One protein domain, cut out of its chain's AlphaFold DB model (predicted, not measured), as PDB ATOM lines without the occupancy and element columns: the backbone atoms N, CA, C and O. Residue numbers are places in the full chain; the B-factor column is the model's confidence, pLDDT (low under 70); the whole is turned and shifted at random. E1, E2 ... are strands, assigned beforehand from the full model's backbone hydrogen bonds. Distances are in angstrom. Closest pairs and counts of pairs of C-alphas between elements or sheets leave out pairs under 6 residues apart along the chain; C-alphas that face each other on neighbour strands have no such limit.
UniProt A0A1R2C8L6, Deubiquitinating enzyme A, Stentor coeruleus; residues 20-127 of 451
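What this domain is: This is residues 20 to 127 of the 451 residues of the protein "Deubiquitinating enzyme A" of Stentor coeruleus (UniProt A0A1R2C8L6). Two small lobes lie one after the other along the longest axis, each a five-stranded antiparallel sheet rolled up on itself: E1 to E5 make one, curled like part of a barrel, and E6 to E10 make the other, also strongly twisted. Residues 68 to 79 join the lobes, which come near each other at few places, around E1 and E6. The printed part has 108 residues, with ten named strands in chain order E1 to E10 and no named helix, and its class is all strand, with 54 residues in named elements. The sheet orders are E4 - E3 - E2 - E1 - E5 and E9 - E8 - E7 - E6 - E10. The whole is compact, with a radius of gyration of the C-alphas of 14.8 A, and elongated, spanning 43 by 26 by 19 A.

Where its parts are: The first sheet holds E1, residues 20 to 24, from C-alpha 20 at (4.373, 56.186, -24.504), 13.2 A long; E2, residues 30 to 38, 20.8 A; E3, residues 42 to 47, 15.9 A; E4, residues 56 to 59; and E5, residues 65 to 67. The second holds E6, residues 80 to 84, 13.4 A, from C-alpha 80 at (12.090, 47.596, -27.119); E7, residues 90 to 98, 20.7 A; E8, residues 102 to 107, 15.9 A; E9, residues 116 to 119; and E10, residues 125 to 127, with C-alpha 127 at (8.986, 45.882, -19.930).

How they stand to each other: E1 E2 E3 E4 form a meander, each strand the antiparallel neighbour of the one before, and E6 E7 E8 E9 form another. E2 bends by 55 degrees at residue 33 and is the hinge of a folded sheet, one sheet bent back into two leaves, in which E4 E3 face E1 E5. In the hairpin of E1 and E2, N 21 and O 33 are 2.8 A apart, within hydrogen-bond range. E5 is an edge strand beside E1, with N 22 and O 66 at 2.9 A. In the second sheet E7 bends by 59 degrees at residue 94. In the hairpin of E7 and E8, N 94 and O 106 are 2.9 A apart; E10 is an edge strand beside E6, with N 126 and O 82 at 2.8 A. Between the sheets, the closest C-alphas of E1 and E6 are those of Asp 22 and Arg 80, 7.2 A apart.

The domain as a whole: The C-alphas of Glu 40 and Tyr 87, the two farthest apart, are 47.4 A from each other. The printed part has no cut. The link from E5 to E6 is long, with 12 residues. The mean pLDDT of the printed part is 84.8; residues 27, 47 to 54 and 109 to 111 are under 70.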
ATOM      1  N   GLN A  20       2.968  56.495 -24.259       81.44
ATOM      2  CA  GLN A  20       4.373  56.186 -24.504       81.44
ATOM      3  C   GLN A  20       4.496  55.194 -25.662       81.44
ATOM      4  O   GLN A  20       3.862  54.133 -25.675       81.44
ATOM      5  N   VAL A  21       5.340  55.536 -26.625       88.19
ATOM      6  CA  VAL A  21       5.536  54.813 -27.879       88.19
ATOM      7  C   VAL A  21       7.026  54.607 -28.141       88.19
ATOM      8  O   VAL A  21       7.873  55.353 -27.650       88.19
ATOM      9  N   ASP A  22       7.353  53.581 -28.918       89.19
ATOM     10  CA  ASP A  22       8.661  53.489 -29.557       89.19
ATOM     11  C   ASP A  22       8.552  54.195 -30.916       89.19
ATOM     12  O   ASP A  22       7.649  53.887 -31.702       89.19
ATOM     13  N   CYS A  23       9.444  55.150 -31.191       89.31
ATOM     14  CA  CYS A  23       9.457  55.909 -32.441       89.31
ATOM     15  C   CYS A  23      10.841  55.905 -33.103       89.31
ATOM     16  O   CYS A  23      11.860  56.038 -32.430       89.31
ATOM     17  N   LEU A  24      10.871  55.762 -34.427       86.06
ATOM     18  CA  LEU A  24      12.068  55.754 -35.260       86.06
ATOM     19  C   LEU A  24      12.477  57.188 -35.632       86.06
ATOM     20  O   LEU A  24      11.721  57.906 -36.305       86.06
ATOM     21  N   ASP A  25      13.675  57.592 -35.221       77.38
ATOM     22  CA  ASP A  25      14.263  58.889 -35.564       77.38
ATOM     23  C   ASP A  25      14.767  58.949 -37.024       77.38
ATOM     24  O   ASP A  25      14.573  58.027 -37.822       77.38
ATOM     25  N   GLU A  26      15.379  60.071 -37.409       73.25
ATOM     26  CA  GLU A  26      15.933  60.269 -38.757       73.25
ATOM     27  C   GLU A  26      17.234  59.482 -39.001       73.25
ATOM     28  O   GLU A  26      17.637  59.275 -40.145       73.25
ATOM     29  N   GLN A  27      17.877  58.999 -37.936       65.56
ATOM     30  CA  GLN A  27      19.094  58.187 -37.948       65.56
ATOM     31  C   GLN A  27      18.787  56.677 -37.914       65.56
ATOM     32  O   GLN A  27      19.692  55.853 -37.743       65.56
ATOM     33  N   ASN A  28      17.521  56.295 -38.123       74.38
ATOM     34  CA  ASN A  28      17.022  54.922 -38.063       74.38
ATOM     35  C   ASN A  28      17.249  54.235 -36.702       74.38
ATOM     36  O   ASN A  28      17.443  53.018 -36.643       74.38
ATOM     37  N   GLN A  29      17.207  54.993 -35.607       73.94
ATOM     38  CA  GLN A  29      17.243  54.479 -34.242       73.94
ATOM     39  C   GLN A  29      15.849  54.520 -33.612       73.94
ATOM     40  O   GLN A  29      15.126  55.511 -33.700       73.94
ATOM     41  N   TRP A  30      15.456  53.415 -32.976       80.38
ATOM     42  CA  TRP A  30      14.208  53.338 -32.218       80.38
ATOM     43  C   TRP A  30      14.419  53.931 -30.827       80.38
ATOM     44  O   TRP A  30      15.247  53.437 -30.061       80.38
ATOM     45  N   LEU A  31      13.652  54.965 -30.504       74.56
ATOM     46  CA  LEU A  31      13.766  55.743 -29.277       74.56
ATOM     47  C   LEU A  31      12.452  55.742 -28.495       74.56
ATOM     48  O   LEU A  31      11.382  55.473 -29.044       74.56
ATOM     49  N   ASN A  32      12.540  56.069 -27.205       79.00
ATOM     50  CA  ASN A  32      11.361  56.331 -26.383       79.00
ATOM     51  C   ASN A  32      10.747  57.665 -26.804       79.00
ATOM     52  O   ASN A  32      11.467  58.656 -26.939       79.00
ATOM     53  N   ALA A  33       9.435  57.697 -26.976       81.19
ATOM     54  CA  ALA A  33       8.724  58.908 -27.322       81.19
ATOM     55  C   ALA A  33       7.309  58.918 -26.736       81.19
ATOM     56  O   ALA A  33       6.817  57.916 -26.217       81.19
ATOM     57  N   GLU A  34       6.654  60.064 -26.828       84.81
ATOM     58  CA  GLU A  34       5.332  60.311 -26.275       84.81
ATOM     59  C   GLU A  34       4.440  61.001 -27.302       84.81
ATOM     60  O   GLU A  34       4.883  61.880 -28.043       84.81
ATOM     61  N   VAL A  35       3.167  60.617 -27.332       85.25
ATOM     62  CA  VAL A  35       2.156  61.288 -28.152       85.25
ATOM     63  C   VAL A  35       1.699  62.567 -27.450       85.25
ATOM     64  O   VAL A  35       0.883  62.517 -26.537       85.25
ATOM     65  N   THR A  36       2.194  63.731 -27.861       82.94
ATOM     66  CA  THR A  36       1.891  65.004 -27.174       82.94
ATOM     67  C   THR A  36       0.684  65.737 -27.734       82.94
ATOM     68  O   THR A  36       0.104  66.572 -27.047       82.94
ATOM     69  N   GLU A  37       0.314  65.464 -28.984       83.94
ATOM     70  CA  GLU A  37      -0.861  66.044 -29.639       83.94
ATOM     71  C   GLU A  37      -1.480  65.003 -30.581       83.94
ATOM     72  O   GLU A  37      -0.765  64.245 -31.236       83.94
ATOM     73  N   ILE A  38      -2.811  64.973 -30.659       87.06
ATOM     74  CA  ILE A  38      -3.570  64.107 -31.569       87.06
ATOM     75  C   ILE A  38      -4.521  64.993 -32.365       87.06
ATOM     76  O   ILE A  38      -5.256  65.800 -31.797       87.06
ATOM     77  N   THR A  39      -4.496  64.835 -33.683       87.19
ATOM     78  CA  THR A  39      -5.434  65.460 -34.624       87.19
ATOM     79  C   THR A  39      -6.244  64.374 -35.333       87.19
ATOM     80  O   THR A  39      -6.052  63.193 -35.068       87.19
ATOM     81  N   GLU A  40      -7.162  64.749 -36.229       79.44
ATOM     82  CA  GLU A  40      -7.961  63.771 -36.990       79.44
ATOM     83  C   GLU A  40      -7.118  62.908 -37.948       79.44
ATOM     84  O   GLU A  40      -7.525  61.794 -38.266       79.44
ATOM     85  N   GLU A  41      -5.959  63.406 -38.395       81.38
ATOM     86  CA  GLU A  41      -5.103  62.731 -39.387       81.38
ATOM     87  C   GLU A  41      -3.745  62.305 -38.804       81.38
ATOM     88  O   GLU A  41      -3.222  61.246 -39.138       81.38
ATOM     89  N   LYS A  42      -3.169  63.104 -37.897       91.81
ATOM     90  CA  LYS A  42      -1.786  62.937 -37.429       91.81
ATOM     91  C   LYS A  42      -1.656  62.970 -35.920       91.81
ATOM     92  O   LYS A  42      -2.409  63.656 -35.224       91.81
ATOM     93  N   ILE A  43      -0.595  62.339 -35.445       92.81
ATOM     94  CA  ILE A  43      -0.107  62.432 -34.077       92.81
ATOM     95  C   ILE A  43       1.223  63.171 -34.053       92.81
ATOM     96  O   ILE A  43       2.061  63.011 -34.944       92.81
ATOM     97  N   LYS A  44       1.421  63.986 -33.024       92.06
ATOM     98  CA  LYS A  44       2.706  64.611 -32.746       92.06
ATOM     99  C   LYS A  44       3.465  63.753 -31.755       92.06
ATOM    100  O   LYS A  44       2.950  63.444 -30.682       92.06
ATOM    101  N   ILE A  45       4.676  63.383 -32.139       88.62
ATOM    102  CA  ILE A  45       5.580  62.565 -31.351       88.62
ATOM    103  C   ILE A  45       6.678  63.446 -30.783       88.62
ATOM    104  O   ILE A  45       7.390  64.101 -31.539       88.62
ATOM    105  N   HIS A  46       6.828  63.401 -29.466       79.81
ATOM    106  CA  HIS A  46       7.928  64.003 -28.736       79.81
ATOM    107  C   HIS A  46       8.905  62.922 -28.288       79.81
ATOM    108  O   HIS A  46       8.533  62.022 -27.536       79.81
ATOM    109  N   PHE A  47      10.156  62.997 -28.731       69.12
ATOM    110  CA  PHE A  47      11.179  62.046 -28.311       69.12
ATOM    111  C   PHE A  47      11.638  62.358 -26.886       69.12
ATOM    112  O   PHE A  47      12.041  63.473 -26.563       69.12
ATOM    113  N   THR A  48      11.599  61.360 -26.011       63.44
ATOM    114  CA  THR A  48      11.928  61.543 -24.599       63.44
ATOM    115  C   THR A  48      13.396  61.895 -24.420       63.44
ATOM    116  O   THR A  48      14.274  61.145 -24.840       63.44
ATOM    117  N   GLY A  49      13.653  63.014 -23.741       49.69
ATOM    118  CA  GLY A  49      15.006  63.540 -23.554       49.69
ATOM    119  C   GLY A  49      15.526  64.349 -24.746       49.69
ATOM    120  O   GLY A  49      16.691  64.732 -24.745       49.69
ATOM    121  N   PHE A  50      14.686  64.626 -25.747       46.72
ATOM    122  CA  PHE A  50      15.012  65.504 -26.869       46.72
ATOM    123  C   PHE A  50      14.226  66.812 -26.761       46.72
ATOM    124  O   PHE A  50      13.149  66.868 -26.173       46.72
ATOM    125  N   SER A  51      14.767  67.887 -27.335       52.97
ATOM    126  CA  SER A  51      14.055  69.166 -27.432       52.97
ATOM    127  C   SER A  51      12.804  69.036 -28.309       52.97
ATOM    128  O   SER A  51      12.791  68.271 -29.273       52.97
ATOM    129  N   LYS A  52      11.779  69.858 -28.043       61.72
ATOM    130  CA  LYS A  52      10.541  69.913 -28.846       61.72
ATOM    131  C   LYS A  52      10.771  70.261 -30.321       61.72
ATOM    132  O   LYS A  52       9.899  70.047 -31.154       61.72
ATOM    133  N   ASN A  53      11.945  70.792 -30.663       54.72
ATOM    134  CA  ASN A  53      12.336  71.034 -32.054       54.72
ATOM    135  C   ASN A  53      12.502  69.739 -32.864       54.72
ATOM    136  O   ASN A  53      12.449  69.783 -34.090       54.72
ATOM    137  N   PHE A  54      12.690  68.606 -32.187       60.31
ATOM    138  CA  PHE A  54      12.731  67.278 -32.794       60.31
ATOM    139  C   PHE A  54      11.359  66.596 -32.790       60.31
ATOM    140  O   PHE A  54      11.260  65.443 -33.205       60.31
ATOM    141  N   ASP A  55      10.306  67.284 -32.333       78.81
ATOM    142  CA  ASP A  55       8.958  66.743 -32.397       78.81
ATOM    143  C   ASP A  55       8.543  66.588 -33.854       78.81
ATOM    144  O   ASP A  55       8.647  67.515 -34.663       78.81
ATOM    145  N   ILE A  56       8.012  65.418 -34.178       85.38
ATOM    146  CA  ILE A  56       7.589  65.102 -35.536       85.38
ATOM    147  C   ILE A  56       6.102  64.808 -35.577       85.38
ATOM    148  O   ILE A  56       5.542  64.164 -34.694       85.38
ATOM    149  N   TRP A  57       5.460  65.257 -36.650       93.31
ATOM    150  CA  TRP A  57       4.110  64.830 -36.980       93.31
ATOM    151  C   TRP A  57       4.175  63.560 -37.822       93.31
ATOM    152  O   TRP A  57       4.817  63.542 -38.874       93.31
ATOM    153  N   LEU A  58       3.492  62.513 -37.370       91.75
ATOM    154  CA  LEU A  58       3.366  61.235 -38.062       91.75
ATOM    155  C   LEU A  58       1.892  60.882 -38.264       91.75
ATOM    156  O   LEU A  58       1.048  61.219 -37.439       91.75
ATOM    157  N   GLU A  59       1.593  60.171 -39.347       93.62
ATOM    158  CA  GLU A  59       0.313  59.465 -39.496       93.62
ATOM    159  C   GLU A  59       0.226  58.336 -38.446       93.62
ATOM    160  O   GLU A  59       1.245  57.730 -38.098       93.62
ATOM    161  N   GLU A  60      -0.971  58.009 -37.948       88.56
ATOM    162  CA  GLU A  60      -1.167  56.962 -36.918       88.56
ATOM    163  C   GLU A  60      -0.742  55.545 -37.360       88.56
ATOM    164  O   GLU A  60      -0.442  54.658 -36.545       88.56
ATOM    165  N   ASP A  61      -0.739  55.295 -38.664       88.50
ATOM    166  CA  ASP A  61      -0.319  54.043 -39.289       88.50
ATOM    167  C   ASP A  61       1.140  54.071 -39.762       88.50
ATOM    168  O   ASP A  61       1.621  53.081 -40.321       88.50
ATOM    169  N   SER A  62       1.868  55.161 -39.492       91.94
ATOM    170  CA  SER A  62       3.269  55.286 -39.869       91.94
ATOM    171  C   SER A  62       4.093  54.125 -39.299       91.94
ATOM    172  O   SER A  62       4.055  53.872 -38.092       91.94
ATOM    173  N   PRO A  63       4.922  53.450 -40.118       89.50
ATOM    174  CA  PRO A  63       5.791  52.374 -39.644       89.50
ATOM    175  C   PRO A  63       6.899  52.882 -38.711       89.50
ATOM    176  O   PRO A  63       7.649  52.082 -38.160       89.50
ATOM    177  N   ARG A  64       7.030  54.206 -38.558       91.62
ATOM    178  CA  ARG A  64       7.993  54.851 -37.668       91.62
ATOM    179  C   ARG A  64       7.516  54.919 -36.224       91.62
ATOM    180  O   ARG A  64       8.315  55.301 -35.387       91.62
ATOM    181  N   VAL A  65       6.263  54.586 -35.914       92.25
ATOM    182  CA  VAL A  65       5.726  54.679 -34.551       92.25
ATOM    183  C   VAL A  65       4.936  53.432 -34.184       92.25
ATOM    184  O   VAL A  65       4.091  52.946 -34.937       92.25
ATOM    185  N   GLN A  66       5.196  52.905 -32.993       92.06
ATOM    186  CA  GLN A  66       4.499  51.735 -32.482       92.06
ATOM    187  C   GLN A  66       4.320  51.797 -30.971       92.06
ATOM    188  O   GLN A  66       5.089  52.430 -30.252       92.06
ATOM    189  N   LYS A  67       3.294  51.103 -30.476       90.50
ATOM    190  CA  LYS A  67       3.083  50.976 -29.035       90.50
ATOM    191  C   LYS A  67       4.249  50.217 -28.419       90.50
ATOM    192  O   LYS A  67       4.709  49.213 -28.975       90.50
ATOM    193  N   GLN A  68       4.686  50.675 -27.255       88.69
ATOM    194  CA  GLN A  68       5.642  49.920 -26.462       88.69
ATOM    195  C   GLN A  68       5.035  48.589 -26.045       88.69
ATOM    196  O   GLN A  68       3.833  48.487 -25.782       88.69
ATOM    197  N   TRP A  69       5.879  47.570 -25.957       90.75
ATOM    198  CA  TRP A  69       5.424  46.297 -25.436       90.75
ATOM    199  C   TRP A  69       5.104  46.421 -23.942       90.75
ATOM    200  O   TRP A  69       5.863  47.002 -23.160       90.75
ATOM    201  N   ARG A  70       3.961  45.858 -23.552       85.31
ATOM    202  CA  ARG A  70       3.527  45.720 -22.159       85.31
ATOM    203  C   ARG A  70       3.262  44.262 -21.843       85.31
ATOM    204  O   ARG A  70       2.877  43.477 -22.719       85.31
ATOM    205  N   LYS A  71       3.412  43.888 -20.579       82.94
ATOM    206  CA  LYS A  71       3.127  42.529 -20.136       82.94
ATOM    207  C   LYS A  71       1.677  42.181 -20.473       82.94
ATOM    208  O   LYS A  71       0.764  42.970 -20.247       82.94
ATOM    209  N   ASN A  72       1.473  40.982 -21.015       85.00
ATOM    210  CA  ASN A  72       0.187  40.492 -21.536       85.00
ATOM    211  C   ASN A  72      -0.283  41.132 -22.857       85.00
ATOM    212  O   ASN A  72      -1.427  40.918 -23.254       85.00
ATOM    213  N   THR A  73       0.581  41.863 -23.565       86.94
ATOM    214  CA  THR A  73       0.331  42.273 -24.956       86.94
ATOM    215  C   THR A  73       1.164  41.436 -25.935       86.94
ATOM    216  O   THR A  73       2.234  40.938 -25.564       86.94
ATOM    217  N   PRO A  74       0.696  41.226 -27.179       91.56
ATOM    218  CA  PRO A  74       1.496  40.566 -28.204       91.56
ATOM    219  C   PRO A  74       2.772  41.354 -28.525       91.56
ATOM    220  O   PRO A  74       2.744  42.578 -28.631       91.56
ATOM    221  N   PHE A  75       3.880  40.643 -28.725       93.94
ATOM    222  CA  PHE A  75       5.111  41.237 -29.245       93.94
ATOM    223  C   PHE A  75       4.945  41.671 -30.702       93.94
ATOM    224  O   PHE A  75       4.290  40.988 -31.490       93.94
ATOM    225  N   SER A  76       5.612  42.762 -31.055       93.38
ATOM    226  CA  SER A  76       5.808  43.243 -32.418       93.38
ATOM    227  C   SER A  76       7.303  43.360 -32.710       93.38
ATOM    228  O   SER A  76       8.108  43.615 -31.809       93.38
ATOM    229  N   ILE A  77       7.684  43.203 -33.979       93.25
ATOM    230  CA  ILE A  77       9.046  43.523 -34.421       93.25
ATOM    231  C   ILE A  77       9.357  44.979 -34.047       93.25
ATOM    232  O   ILE A  77       8.473  45.833 -34.031       93.25
ATOM    233  N   ASN A  78      10.613  45.249 -33.704       90.44
ATOM    234  CA  ASN A  78      11.123  46.516 -33.184       90.44
ATOM    235  C   ASN A  78      10.684  46.907 -31.776       90.44
ATOM    236  O   ASN A  78      11.174  47.923 -31.287       90.44
ATOM    237  N   ASN A  79       9.829  46.132 -31.094       91.50
ATOM    238  CA  ASN A  79       9.553  46.448 -29.698       91.50
ATOM    239  C   ASN A  79      10.856  46.444 -28.903       91.50
ATOM    240  O   ASN A  79      11.677  45.527 -29.027       91.50
ATOM    241  N   ARG A  80      11.015  47.489 -28.095       91.31
ATOM    242  CA  ARG A  80      12.090  47.596 -27.119       91.31
ATOM    243  C   ARG A  80      11.648  46.911 -25.830       91.31
ATOM    244  O   ARG A  80      10.488  47.016 -25.430       91.31
ATOM    245  N   ILE A  81      12.563  46.169 -25.215       91.88
ATOM    246  CA  ILE A  81      12.334  45.380 -24.001       91.88
ATOM    247  C   ILE A  81      13.595  45.350 -23.137       91.88
ATOM    248  O   ILE A  81      14.707  45.526 -23.638       91.88
ATOM    249  N   ASP A  82      13.415  45.068 -21.852       91.12
ATOM    250  CA  ASP A  82      14.519  44.738 -20.958       91.12
ATOM    251  C   ASP A  82      14.732  43.226 -20.948       91.12
ATOM    252  O   ASP A  82      13.786  42.449 -20.784       91.12
ATOM    253  N   VAL A  83      15.983  42.801 -21.101       93.75
ATOM    254  CA  VAL A  83      16.361  41.392 -21.123       93.75
ATOM    255  C   VAL A  83      17.471  41.116 -20.120       93.75
ATOM    256  O   VAL A  83      18.497  41.790 -20.115       93.75
ATOM    257  N   LEU A  84      17.279  40.096 -19.285       91.81
ATOM    258  CA  LEU A  84      18.318  39.563 -18.407       91.81
ATOM    259  C   LEU A  84      19.288  38.703 -19.222       91.81
ATOM    260  O   LEU A  84      18.896  37.639 -19.708       91.81
ATOM    261  N   ASP A  85      20.537  39.131 -19.360       85.25
ATOM    262  CA  ASP A  85      21.570  38.431 -20.126       85.25
ATOM    263  C   ASP A  85      22.127  37.183 -19.399       85.25
ATOM    264  O   ASP A  85      21.684  36.788 -18.311       85.25
ATOM    265  N   THR A  86      23.098  36.513 -20.024       79.75
ATOM    266  CA  THR A  86      23.757  35.321 -19.465       79.75
ATOM    267  C   THR A  86      24.646  35.622 -18.256       79.75
ATOM    268  O   THR A  86      24.864  34.725 -17.441       79.75
ATOM    269  N   TYR A  87      25.089  36.870 -18.092       75.81
ATOM    270  CA  TYR A  87      25.863  37.366 -16.950       75.81
ATOM    271  C   TYR A  87      24.977  37.913 -15.822       75.81
ATOM    272  O   TYR A  87      25.485  38.491 -14.863       75.81
ATOM    273  N   LYS A  88      23.656  37.694 -15.898       85.19
ATOM    274  CA  LYS A  88      22.665  38.153 -14.913       85.19
ATOM    275  C   LYS A  88      22.555  39.677 -14.818       85.19
ATOM    276  O   LYS A  88      22.122  40.192 -13.789       85.19
ATOM    277  N   GLN A  89      22.859  40.386 -15.900       77.88
ATOM    278  CA  GLN A  89      22.650  41.823 -16.016       77.88
ATOM    279  C   GLN A  89      21.430  42.127 -16.886       77.88
ATOM    280  O   GLN A  89      21.198  41.490 -17.912       77.88
ATOM    281  N   TRP A  90      20.632  43.114 -16.483       84.31
ATOM    282  CA  TRP A  90      19.514  43.596 -17.292       84.31
ATOM    283  C   TRP A  90      20.021  44.580 -18.342       84.31
ATOM    284  O   TRP A  90      20.669  45.574 -18.012       84.31
ATOM    285  N   LYS A  91      19.721  44.309 -19.611       81.62
ATOM    286  CA  LYS A  91      20.126  45.126 -20.756       81.62
ATOM    287  C   LYS A  91      18.923  45.471 -21.620       81.62
ATOM    288  O   LYS A  91      17.973  44.700 -21.725       81.62
ATOM    289  N   GLU A  92      19.000  46.621 -22.275       86.19
ATOM    290  CA  GLU A  92      18.056  46.996 -23.319       86.19
ATOM    291  C   GLU A  92      18.267  46.129 -24.565       86.19
ATOM    292  O   GLU A  92      19.394  45.977 -25.053       86.19
ATOM    293  N   ALA A  93      17.176  45.608 -25.117       89.62
ATOM    294  CA  ALA A  93      17.188  44.876 -26.370       89.62
ATOM    295  C   ALA A  93      16.000  45.253 -27.264       89.62
ATOM    296  O   ALA A  93      14.966  45.742 -26.806       89.62
ATOM    297  N   ARG A  94      16.149  44.988 -28.563       92.56
ATOM    298  CA  ARG A  94      15.104  45.159 -29.576       92.56
ATOM    299  C   ARG A  94      14.760  43.822 -30.209       92.56
ATOM    300  O   ARG A  94      15.652  43.041 -30.533       92.56
ATOM    301  N   ILE A  95      13.476  43.582 -30.446       95.81
ATOM    302  CA  ILE A  95      13.021  42.406 -31.193       95.81
ATOM    303  C   ILE A  95      13.326  42.607 -32.678       95.81
ATOM    304  O   ILE A  95      12.812  43.536 -33.301       95.81
ATOM    305  N   ILE A  96      14.158  41.737 -33.244       94.69
ATOM    306  CA  ILE A  96      14.574  41.794 -34.654       94.69
ATOM    307  C   ILE A  96      13.913  40.719 -35.514       94.69
ATOM    308  O   ILE A  96      13.814  40.889 -36.724       94.69
ATOM    309  N   ASP A  97      13.453  39.634 -34.894       96.75
ATOM    310  CA  ASP A  97      12.742  38.541 -35.555       96.75
ATOM    311  C   ASP A  97      11.830  37.837 -34.537       96.75
ATOM    312  O   ASP A  97      12.021  37.967 -33.325       96.75
ATOM    313  N   MET A  98      10.822  37.101 -34.993       97.06
ATOM    314  CA  MET A  98       9.962  36.307 -34.118       97.06
ATOM    315  C   MET A  98       9.265  35.178 -34.871       97.06
ATOM    316  O   MET A  98       8.874  35.317 -36.025       97.06
ATOM    317  N   ASN A  99       9.037  34.067 -34.176       95.56
ATOM    318  CA  ASN A  99       8.217  32.960 -34.657       95.56
ATOM    319  C   ASN A  99       7.012  32.758 -33.720       95.56
ATOM    320  O   ASN A  99       6.664  33.648 -32.938       95.56
ATOM    321  N   GLU A 100       6.332  31.616 -33.796       93.94
ATOM    322  CA  GLU A 100       5.149  31.342 -32.973       93.94
ATOM    323  C   GLU A 100       5.454  31.369 -31.464       93.94
ATOM    324  O   GLU A 100       4.692  31.970 -30.701       93.94
ATOM    325  N   THR A 101       6.595  30.826 -31.030       95.44
ATOM    326  CA  THR A 101       6.917  30.581 -29.610       95.44
ATOM    327  C   THR A 101       8.071  31.426 -29.069       95.44
ATOM    328  O   THR A 101       8.179  31.623 -27.856       95.44
ATOM    329  N   GLN A 102       8.918  31.967 -29.941       97.31
ATOM    330  CA  GLN A 102      10.142  32.674 -29.578       97.31
ATOM    331  C   GLN A 102      10.264  34.029 -30.281       97.31
ATOM    332  O   GLN A 102       9.651  34.281 -31.319       97.31
ATOM    333  N   ILE A 103      11.083  34.894 -29.695       97.81
ATOM    334  CA  ILE A 103      11.532  36.173 -30.242       97.81
ATOM    335  C   ILE A 103      13.054  36.135 -30.367       97.81
ATOM    336  O   ILE A 103      13.728  35.599 -29.490       97.81
ATOM    337  N   LYS A 104      13.594  36.699 -31.443       97.62
ATOM    338  CA  LYS A 104      15.018  36.979 -31.578       97.62
ATOM    339  C   LYS A 104      15.261  38.418 -31.168       97.62
ATOM    340  O   LYS A 104      14.612  39.334 -31.682       97.62
ATOM    341  N   ILE A 105      16.196  38.605 -30.255       95.94
ATOM    342  CA  ILE A 105      16.539  39.913 -29.718       95.94
ATOM    343  C   ILE A 105      17.931  40.342 -30.166       95.94
ATOM    344  O   ILE A 105      18.810  39.509 -30.374       95.94
ATOM    345  N   HIS A 106      18.114  41.652 -30.269       86.44
ATOM    346  CA  HIS A 106      19.394  42.309 -30.464       86.44
ATOM    347  C   HIS A 106      19.650  43.260 -29.300       86.44
ATOM    348  O   HIS A 106      18.837  44.154 -29.046       86.44
ATOM    349  N   TYR A 107      20.762  43.071 -28.595       79.00
ATOM    350  CA  TYR A 107      21.144  43.916 -27.467       79.00
ATOM    351  C   TYR A 107      21.663  45.270 -27.951       79.00
ATOM    352  O   TYR A 107      22.543  45.343 -28.811       79.00
ATOM    353  N   ARG A 108      21.150  46.361 -27.380       76.69
ATOM    354  CA  ARG A 108      21.553  47.714 -27.777       76.69
ATOM    355  C   ARG A 108      23.036  47.947 -27.482       76.69
ATOM    356  O   ARG A 108      23.477  47.770 -26.351       76.69
ATOM    357  N   GLY A 109      23.789  48.383 -28.493       68.00
ATOM    358  CA  GLY A 109      25.228  48.650 -28.381       68.00
ATOM    359  C   GLY A 109      26.119  47.409 -28.510       68.00
ATOM    360  O   GLY A 109      27.337  47.526 -28.404       68.00
ATOM    361  N   TYR A 110      25.539  46.234 -28.770       67.69
ATOM    362  CA  TYR A 110      26.276  44.989 -28.969       67.69
ATOM    363  C   TYR A 110      26.221  44.552 -30.434       67.69
ATOM    364  O   TYR A 110      25.328  44.913 -31.189       67.69
ATOM    365  N   THR A 111      27.202  43.758 -30.857       59.47
ATOM    366  CA  THR A 111      27.228  43.172 -32.206       59.47
ATOM    367  C   THR A 111      26.239  42.008 -32.326       59.47
ATOM    368  O   THR A 111      26.043  41.288 -31.351       59.47
ATOM    369  N   GLU A 112      25.759  41.722 -33.540       75.50
ATOM    370  CA  GLU A 112      24.816  40.628 -33.866       75.50
ATOM    371  C   GLU A 112      25.222  39.223 -33.372       75.50
ATOM    372  O   GLU A 112      24.382  38.341 -33.215       75.50
ATOM    373  N   LYS A 113      26.509  38.996 -33.065       71.19
ATOM    374  CA  LYS A 113      26.994  37.732 -32.479       71.19
ATOM    375  C   LYS A 113      26.415  37.433 -31.086       71.19
ATOM    376  O   LYS A 113      26.515  36.298 -30.634       71.19
ATOM    377  N   TYR A 114      25.882  38.447 -30.401       75.19
ATOM    378  CA  TYR A 114      25.230  38.314 -29.095       75.19
ATOM    379  C   TYR A 114      23.704  38.214 -29.202       75.19
ATOM    380  O   TYR A 114      23.034  38.108 -28.177       75.19
ATOM    381  N   ASP A 115      23.151  38.249 -30.415       87.19
ATOM    382  CA  ASP A 115      21.722  38.070 -30.616       87.19
ATOM    383  C   ASP A 115      21.314  36.663 -30.189       87.19
ATOM    384  O   ASP A 115      21.950  35.666 -30.545       87.19
ATOM    385  N   GLU A 116      20.206  36.562 -29.467       93.50
ATOM    386  CA  GLU A 116      19.707  35.278 -28.991       93.50
ATOM    387  C   GLU A 116      18.205  35.134 -29.213       93.50
ATOM    388  O   GLU A 116      17.461  36.108 -29.358       93.50
ATOM    389  N   TRP A 117      17.759  33.880 -29.238       96.94
ATOM    390  CA  TRP A 117      16.348  33.526 -29.267       96.94
ATOM    391  C   TRP A 117      15.848  33.266 -27.848       96.94
ATOM    392  O   TRP A 117      16.362  32.395 -27.147       96.94
ATOM    393  N   LEU A 118      14.800  33.979 -27.447       95.88
ATOM    394  CA  LEU A 118      14.125  33.805 -26.167       95.88
ATOM    395  C   LEU A 118      12.705  33.304 -26.373       95.88
ATOM    396  O   LEU A 118      11.992  33.748 -27.271       95.88
ATOM    397  N   HIS A 119      12.260  32.402 -25.504       97.00
ATOM    398  CA  HIS A 119      10.851  32.030 -25.453       97.00
ATOM    399  C   HIS A 119      10.007  33.244 -25.042       97.00
ATOM    400  O   HIS A 119      10.375  33.950 -24.106       97.00
ATOM    401  N   LYS A 120       8.856  33.467 -25.689       95.12
ATOM    402  CA  LYS A 120       7.972  34.622 -25.418       95.12
ATOM    403  C   LYS A 120       7.515  34.722 -23.956       95.12
ATOM    404  O   LYS A 120       7.240  35.812 -23.473       95.12
ATOM    405  N   ASN A 121       7.479  33.590 -23.252       92.94
ATOM    406  CA  ASN A 121       7.119  33.502 -21.828       92.94
ATOM    407  C   ASN A 121       8.338  33.470 -20.885       92.94
ATOM    408  O   ASN A 121       8.205  33.072 -19.732       92.94
ATOM    409  N   SER A 122       9.537  33.794 -21.374       94.25
ATOM    410  CA  SER A 122      10.751  33.794 -20.559       94.25
ATOM    411  C   SER A 122      10.674  34.861 -19.467       94.25
ATOM    412  O   SER A 122      10.428  36.029 -19.752       94.25
ATOM    413  N   GLU A 123      10.983  34.489 -18.223       92.94
ATOM    414  CA  GLU A 123      11.102  35.432 -17.097       92.94
ATOM    415  C   GLU A 123      12.262  36.424 -17.270       92.94
ATOM    416  O   GLU A 123      12.331  37.440 -16.576       92.94
ATOM    417  N   ARG A 124      13.163  36.142 -18.223       94.75
ATOM    418  CA  ARG A 124      14.252  37.037 -18.624       94.75
ATOM    419  C   ARG A 124      13.752  38.266 -19.379       94.75
ATOM    420  O   ARG A 124      14.563  39.148 -19.604       94.75
ATOM    421  N   ILE A 125      12.485  38.320 -19.798       94.31
ATOM    422  CA  ILE A 125      11.911  39.446 -20.544       94.31
ATOM    423  C   ILE A 125      11.089  40.310 -19.589       94.31
ATOM    424  O   ILE A 125      10.203  39.812 -18.892       94.31
ATOM    425  N   GLN A 126      11.361  41.610 -19.584       92.19
ATOM    426  CA  GLN A 126      10.591  42.605 -18.850       92.19
ATOM    427  C   GLN A 126      10.279  43.813 -19.731       92.19
ATOM    428  O   GLN A 126      10.829  43.987 -20.821       92.19
ATOM    429  N   GLU A 127       9.338  44.630 -19.266       87.69
ATOM    430  CA  GLU A 127       8.986  45.882 -19.930       87.69
ATOM    431  C   GLU A 127      10.224  46.777 -20.010       87.69
ATOM    432  O   GLU A 127      11.043  46.791 -19.087       87.69
TER     433      GLU A 127